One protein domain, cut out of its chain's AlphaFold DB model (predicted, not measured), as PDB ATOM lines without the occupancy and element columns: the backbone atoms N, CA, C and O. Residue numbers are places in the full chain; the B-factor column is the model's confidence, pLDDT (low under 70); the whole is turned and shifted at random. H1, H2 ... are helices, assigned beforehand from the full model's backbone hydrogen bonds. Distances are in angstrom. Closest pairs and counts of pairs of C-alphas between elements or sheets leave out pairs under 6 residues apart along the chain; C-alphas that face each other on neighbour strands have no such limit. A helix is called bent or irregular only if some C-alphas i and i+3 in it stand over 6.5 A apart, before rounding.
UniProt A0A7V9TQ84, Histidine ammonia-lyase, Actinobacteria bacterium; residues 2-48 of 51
ATOM      1  N   THR A   2     124.778 120.418 207.073       96.56
ATOM      2  CA  THR A   2     124.401 119.741 208.336       96.56
ATOM      3  C   THR A   2     122.902 119.478 208.490       96.56
ATOM      4  O   THR A   2     122.508 118.358 208.795       96.56
ATOM      5  N   THR A   3     122.049 120.463 208.197       97.56
ATOM      6  CA  THR A   3     120.587 120.282 208.240       97.56
ATOM      7  C   THR A   3     120.097 119.191 207.282       97.56
ATOM      8  O   THR A   3     119.194 118.443 207.637       97.56
ATOM      9  N   ALA A   4     120.710 119.053 206.102       98.06
ATOM     10  CA  ALA A   4     120.347 118.014 205.136       98.06
ATOM     11  C   ALA A   4     120.723 116.612 205.637       98.06
ATOM     12  O   ALA A   4     119.941 115.679 205.488       98.06
ATOM     13  N   VAL A   5     121.867 116.476 206.313       97.94
ATOM     14  CA  VAL A   5     122.256 115.219 206.972       97.94
ATOM     15  C   VAL A   5     121.276 114.859 208.090       97.94
ATOM     16  O   VAL A   5     120.823 113.720 208.169       97.94
ATOM     17  N   VAL A   6     120.886 115.828 208.925       97.81
ATOM     18  CA  VAL A   6     119.875 115.600 209.971       97.81
ATOM     19  C   VAL A   6     118.543 115.173 209.354       97.81
ATOM     20  O   VAL A   6     117.940 114.213 209.826       97.81
ATOM     21  N   ALA A   7     118.099 115.832 208.282       98.00
ATOM     22  CA  ALA A   7     116.875 115.465 207.574       98.00
ATOM     23  C   ALA A   7     116.943 114.042 206.992       98.00
ATOM     24  O   ALA A   7     115.976 113.295 207.121       98.00
ATOM     25  N   ALA A   8     118.087 113.636 206.430       97.94
ATOM     26  CA  ALA A   8     118.294 112.280 205.928       97.94
ATOM     27  C   ALA A   8     118.190 111.224 207.043       97.94
ATOM     28  O   ALA A   8     117.522 110.210 206.862       97.94
ATOM     29  N   LEU A   9     118.764 111.484 208.223       97.62
ATOM     30  CA  LEU A   9     118.627 110.596 209.386       97.62
ATOM     31  C   LEU A   9     117.164 110.485 209.848       97.62
ATOM     32  O   LEU A   9     116.691 109.387 210.134       97.62
ATOM     33  N   ARG A  10     116.419 111.602 209.874       98.00
ATOM     34  CA  ARG A  10     114.980 111.587 210.200       98.00
ATOM     35  C   ARG A  10     114.171 110.791 209.179       98.00
ATOM     36  O   ARG A  10     113.315 110.008 209.574       98.00
ATOM     37  N   ALA A  11     114.459 110.962 207.890       97.69
ATOM     38  CA  ALA A  11     113.805 110.220 206.815       97.69
ATOM     39  C   ALA A  11     114.111 108.712 206.873       97.69
ATOM     40  O   ALA A  11     113.257 107.907 206.514       97.69
ATOM     41  N   ALA A  12     115.286 108.328 207.384       97.12
ATOM     42  CA  ALA A  12     115.665 106.938 207.638       97.12
ATOM     43  C   ALA A  12     115.009 106.329 208.897       97.12
ATOM     44  O   ALA A  12     115.282 105.182 209.232       97.12
ATOM     45  N   GLY A  13     114.149 107.074 209.602       95.81
ATOM     46  CA  GLY A  13     113.411 106.586 210.772       95.81
ATOM     47  C   GLY A  13     114.101 106.820 212.118       95.81
ATOM     48  O   GLY A  13     113.572 106.406 213.145       95.81
ATOM     49  N   ILE A  14     115.245 107.513 212.151       97.19
ATOM     50  CA  ILE A  14     115.958 107.819 213.401       97.19
ATOM     51  C   ILE A  14     115.275 109.004 214.078       97.19
ATOM     52  O   ILE A  14     115.330 110.137 213.588       97.19
ATOM     53  N   ALA A  15     114.646 108.770 215.227       93.50
ATOM     54  CA  ALA A  15     113.911 109.797 215.955       93.50
ATOM     55  C   ALA A  15     114.832 110.829 216.629       93.50
ATOM     56  O   ALA A  15     116.027 110.617 216.856       93.50
ATOM     57  N   GLY A  16     114.266 111.998 216.936       92.38
ATOM     58  CA  GLY A  16     114.952 113.022 217.724       92.38
ATOM     59  C   GLY A  16     115.226 112.606 219.167       92.38
ATOM     60  O   GLY A  16     114.844 111.513 219.591       92.38
ATOM     61  N   PRO A  17     115.901 113.478 219.934       93.25
ATOM     62  CA  PRO A  17     115.989 113.320 221.378       93.25
ATOM     63  C   PRO A  17     114.593 113.135 221.985       93.25
ATOM     64  O   PRO A  17     113.629 113.765 221.554       93.25
ATOM     65  N   GLY A  18     114.498 112.254 222.971       94.75
ATOM     66  CA  GLY A  18     113.252 111.841 223.602       94.75
ATOM     67  C   GLY A  18     113.547 110.989 224.836       94.75
ATOM     68  O   GLY A  18     114.710 110.912 225.234       94.75
ATOM     69  N   PRO A  19     112.527 110.360 225.442       96.31
ATOM     70  CA  PRO A  19     112.742 109.441 226.552       96.31
ATOM     71  C   PRO A  19     113.619 108.253 226.131       96.31
ATOM     72  O   PRO A  19     113.758 107.947 224.940       96.31
ATOM     73  N   ASP A  20     114.184 107.579 227.130       96.62
ATOM     74  CA  ASP A  20     115.043 106.417 226.932       96.62
ATOM     75  C   ASP A  20     114.350 105.330 226.106       96.62
ATOM     76  O   ASP A  20     113.167 105.021 226.280       96.62
ATOM     77  N   ARG A  21     115.118 104.732 225.192       96.00
ATOM     78  CA  ARG A  21     114.673 103.638 224.328       96.00
ATOM     79  C   ARG A  21     115.839 102.739 223.946       96.00
ATOM     80  O   ARG A  21     117.005 103.098 224.096       96.00
ATOM     81  N   HIS A  22     115.519 101.576 223.398       97.00
ATOM     82  CA  HIS A  22     116.512 100.677 222.830       97.00
ATOM     83  C   HIS A  22     117.092 101.263 221.529       97.00
ATOM     84  O   HIS A  22     116.434 101.241 220.493       97.00
ATOM     85  N   LEU A  23     118.312 101.811 221.596       96.94
ATOM     86  CA  LEU A  23     118.935 102.547 220.485       96.94
ATOM     87  C   LEU A  23     119.651 101.678 219.448       96.94
ATOM     88  O   LEU A  23     119.955 102.191 218.374       96.94
ATOM     89  N   SER A  24     119.926 100.399 219.726       98.06
ATOM     90  CA  SER A  24     120.698  99.550 218.806       98.06
ATOM     91  C   SER A  24     120.169  99.582 217.360       98.06
ATOM     92  O   SER A  24     120.979  99.829 216.473       98.06
ATOM     93  N   PRO A  25     118.852  99.479 217.079       97.31
ATOM     94  CA  PRO A  25     118.340  99.527 215.705       97.31
ATOM     95  C   PRO A  25     118.617 100.854 214.983       97.31
ATOM     96  O   PRO A  25     118.915 100.876 213.789       97.31
ATOM     97  N   GLU A  26     118.546 101.977 215.699       97.50
ATOM     98  CA  GLU A  26     118.807 103.300 215.123       97.50
ATOM     99  C   GLU A  26     120.297 103.539 214.885       97.50
ATOM    100  O   GLU A  26     120.669 104.174 213.898       97.50
ATOM    101  N   ILE A  27     121.147 103.006 215.766       97.81
ATOM    102  CA  ILE A  27     122.600 103.048 215.601       97.81
ATOM    103  C   ILE A  27     123.002 102.258 214.354       97.81
ATOM    104  O   ILE A  27     123.715 102.806 213.518       97.81
ATOM    105  N   GLU A  28     122.497 101.032 214.177       98.50
ATOM    106  CA  GLU A  28     122.767 100.235 212.969       98.50
ATOM    107  C   GLU A  28     122.292 100.959 211.700       98.50
ATOM    108  O   GLU A  28     123.038 101.077 210.731       98.50
ATOM    109  N   THR A  29     121.097 101.562 211.731       98.38
ATOM    110  CA  THR A  29     120.579 102.362 210.607       98.38
ATOM    111  C   THR A  29     121.498 103.545 210.270       98.38
ATOM    112  O   THR A  29     121.758 103.829 209.099       98.38
ATOM    113  N   ALA A  30     122.018 104.246 211.283       98.25
ATOM    114  CA  ALA A  30     122.952 105.351 211.079       98.25
ATOM    115  C   ALA A  30     124.289 104.869 210.491       98.25
ATOM    116  O   ALA A  30     124.836 105.513 209.593       98.25
ATOM    117  N   VAL A  31     124.799 103.731 210.973       98.50
ATOM    118  CA  VAL A  31     126.017 103.094 210.460       98.50
ATOM    119  C   VAL A  31     125.841 102.710 208.994       98.50
ATOM    120  O   VAL A  31     126.693 103.058 208.176       98.50
ATOM    121  N   ASP A  32     124.725 102.078 208.632       98.50
ATOM    122  CA  ASP A  32     124.427 101.710 207.248       98.50
ATOM    123  C   ASP A  32     124.320 102.940 206.339       98.50
ATOM    124  O   ASP A  32     124.860 102.945 205.227       98.50
ATOM    125  N   LEU A  33     123.709 104.028 206.816       98.12
ATOM    126  CA  LEU A  33     123.616 105.279 206.060       98.12
ATOM    127  C   LEU A  33     124.994 105.912 205.802       98.12
ATOM    128  O   LEU A  33     125.229 106.482 204.734       98.12
ATOM    129  N   VAL A  34     125.925 105.815 206.753       98.25
ATOM    130  CA  VAL A  34     127.316 106.254 206.554       98.25
ATOM    131  C   VAL A  34     128.037 105.313 205.593       98.25
ATOM    132  O   VAL A  34     128.644 105.771 204.623       98.25
ATOM    133  N   ARG A  35     127.935 104.001 205.822       98.56
ATOM    134  CA  ARG A  35     128.615 102.957 205.047       98.56
ATOM    135  C   ARG A  35     128.242 102.989 203.567       98.56
ATOM    136  O   ARG A  35     129.101 102.796 202.714       98.56
ATOM    137  N   THR A  36     126.974 103.242 203.260       98.12
ATOM    138  CA  THR A  36     126.460 103.347 201.885       98.12
ATOM    139  C   THR A  36     126.756 104.698 201.228       98.12
ATOM    140  O   THR A  36     126.484 104.885 200.045       98.12
ATOM    141  N   GLY A  37     127.326 105.654 201.969       98.12
ATOM    142  CA  GLY A  37     127.611 107.002 201.484       98.12
ATOM    143  C   GLY A  37     126.403 107.943 201.488       98.12
ATOM    144  O   GLY A  37     126.526 109.069 201.006       98.12
ATOM    145  N   GLY A  38     125.264 107.537 202.058       98.12
ATOM    146  CA  GLY A  38     124.050 108.353 202.145       98.12
ATOM    147  C   GLY A  38     124.260 109.679 202.883       98.12
ATOM    148  O   GLY A  38     123.758 110.713 202.445       98.12
ATOM    149  N   VAL A  39     125.078 109.691 203.942       97.94
ATOM    150  CA  VAL A  39     125.433 110.931 204.666       97.94
ATOM    151  C   VAL A  39     126.206 111.912 203.779       97.94
ATOM    152  O   VAL A  39     125.886 113.102 203.759       97.94
ATOM    153  N   ARG A  40     127.193 111.422 203.015       97.94
ATOM    154  CA  ARG A  40     127.951 112.247 202.061       97.94
ATOM    155  C   ARG A  40     127.024 112.789 200.980       97.94
ATOM    156  O   ARG A  40     127.002 113.994 200.760       97.94
ATOM    157  N   HIS A  41     126.210 111.921 200.382       98.19
ATOM    158  CA  HIS A  41     125.265 112.311 199.342       98.19
ATOM    159  C   HIS A  41     124.312 113.418 199.821       98.19
ATOM    160  O   HIS A  41     124.134 114.419 199.130       98.19
ATOM    161  N   ALA A  42     123.758 113.292 201.032       98.25
ATOM    162  CA  ALA A  42     122.885 114.306 201.622       98.25
ATOM    163  C   ALA A  42     123.589 115.659 201.830       98.25
ATOM    164  O   ALA A  42     122.981 116.712 201.630       98.25
ATOM    165  N   ALA A  43     124.868 115.656 202.217       98.31
ATOM    166  CA  ALA A  43     125.652 116.882 202.326       98.31
ATOM    167  C   ALA A  43     125.911 117.515 200.947       98.31
ATOM    168  O   ALA A  43     125.679 118.717 200.781       98.31
ATOM    169  N   GLU A  44     126.301 116.699 199.962       98.31
ATOM    170  CA  GLU A  44     126.605 117.108 198.586       98.31
ATOM    171  C   GLU A  44     125.410 117.729 197.856       98.31
ATOM    172  O   GLU A  44     125.605 118.627 197.040       98.31
ATOM    173  N   GLN A  45     124.171 117.350 198.200       97.62
ATOM    174  CA  GLN A  45     122.967 118.013 197.672       97.62
ATOM    175  C   GLN A  45     122.917 119.517 197.985       97.62
ATOM    176  O   GLN A  45     122.252 120.271 197.282       97.62
ATOM    177  N   VAL A  46     123.601 119.964 199.043       98.00
ATOM    178  CA  VAL A  46     123.640 121.378 199.443       98.00
ATOM    179  C   VAL A  46     124.971 122.036 199.092       98.00
ATOM    180  O   VAL A  46     124.997 123.223 198.785       98.00
ATOM    181  N   THR A  47     126.081 121.308 199.186       97.62
ATOM    182  CA  THR A  47     127.428 121.882 199.034       97.62
ATOM    183  C   THR A  47     128.048 121.670 197.658       97.62
ATOM    184  O   THR A  47     129.088 122.258 197.384       97.62
ATOM    185  N   GLY A  48     127.447 120.836 196.805       97.19
ATOM    186  CA  GLY A  48     128.145 120.242 195.667       97.19
ATOM    187  C   GLY A  48     129.093 119.114 196.105       97.19
ATOM    188  O   GLY A  48     129.161 118.814 197.304       97.19
TER     189      GLY A  48
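AT A GLANCE: This is residues 2 to 48 of the 51 residues of the protein "Histidine ammonia-lyase" of Actinobacteria bacterium (UniProt A0A7V9TQ84). Two helices, H2 and H3, follow each other through a tight turn and make a wide corner, and a third helix, H1, lies inside that corner, packed on H3 and with Leu 9 near Ala 30 of H2. From the end of H1 a long loop, residues 12 to 23, swings out and back to the start of H2, and its residues 17 to 22 stick out at one end of the domain. The printed part has 47 residues with three named helices, in the order H1, H2, H3, and no named strand; the class is all helix. The whole is only just compact, close to loose, with a radius of gyration of the C-alphas of 11.3 A, and its outline is elongated, with spans of 36 by 19 by 12 A.

IN THESE COORDINATES: H1 takes residues 2 to 11, from C-alpha 2 at (124.401, 119.741, 208.336) to C-alpha 11, over 14.3 A. Residues 12 to 23 belong to no named element. H2, residues 24 to 35, is the longest helix, with 12 residues; it begins at C-alpha 24 at (120.698, 99.550, 218.806) and measures 16.2 A from first to last C-alpha. H3, residues 38 to 47, measures 14.3 A and ends at C-alpha 47 at (127.428, 121.882, 199.034). No helix is bent or irregular.

HOW THE PARTS SIT: H1 and H3 touch, with 11 pairs of C-alphas within 8 A. Their closest C-alphas are those of Val 5 and Ala 42, 5.5 A apart. They run opposite ways at a steep tilt of 42 degrees. H1 and H2 are close but not clearly touching; their closest C-alphas, those of Leu 9 and Ala 30, are 7.0 A apart. These two run opposite ways at a steep tilt of 54 degrees. H2 and H3 are also close but not clearly touching, with the C-alphas of Leu 33 and Val 39 the closest at 6.1 A. They run the same way at a steep tilt of 57 degrees, and their centres are 16.6 A apart. In H1 and H2 every O i to N i+4 pair is within hydrogen-bond range; in H3 it is 5 of 6.

THE WHOLE: The two C-alphas farthest apart are those of Asp 20 and Gly 48, at 36.6 A. The C-alphas of Thr 2 and Gly 48, the first and last printed residues, are 13.2 A apart. The link from H1 to H2 is long, with 12 residues, and in it residues 17 to 22 stand free. The link from H2 to H3 is tight, with 2 residues. The printed part has no cut. The mean pLDDT of the printed part is 97.4, and no printed residue is under 70.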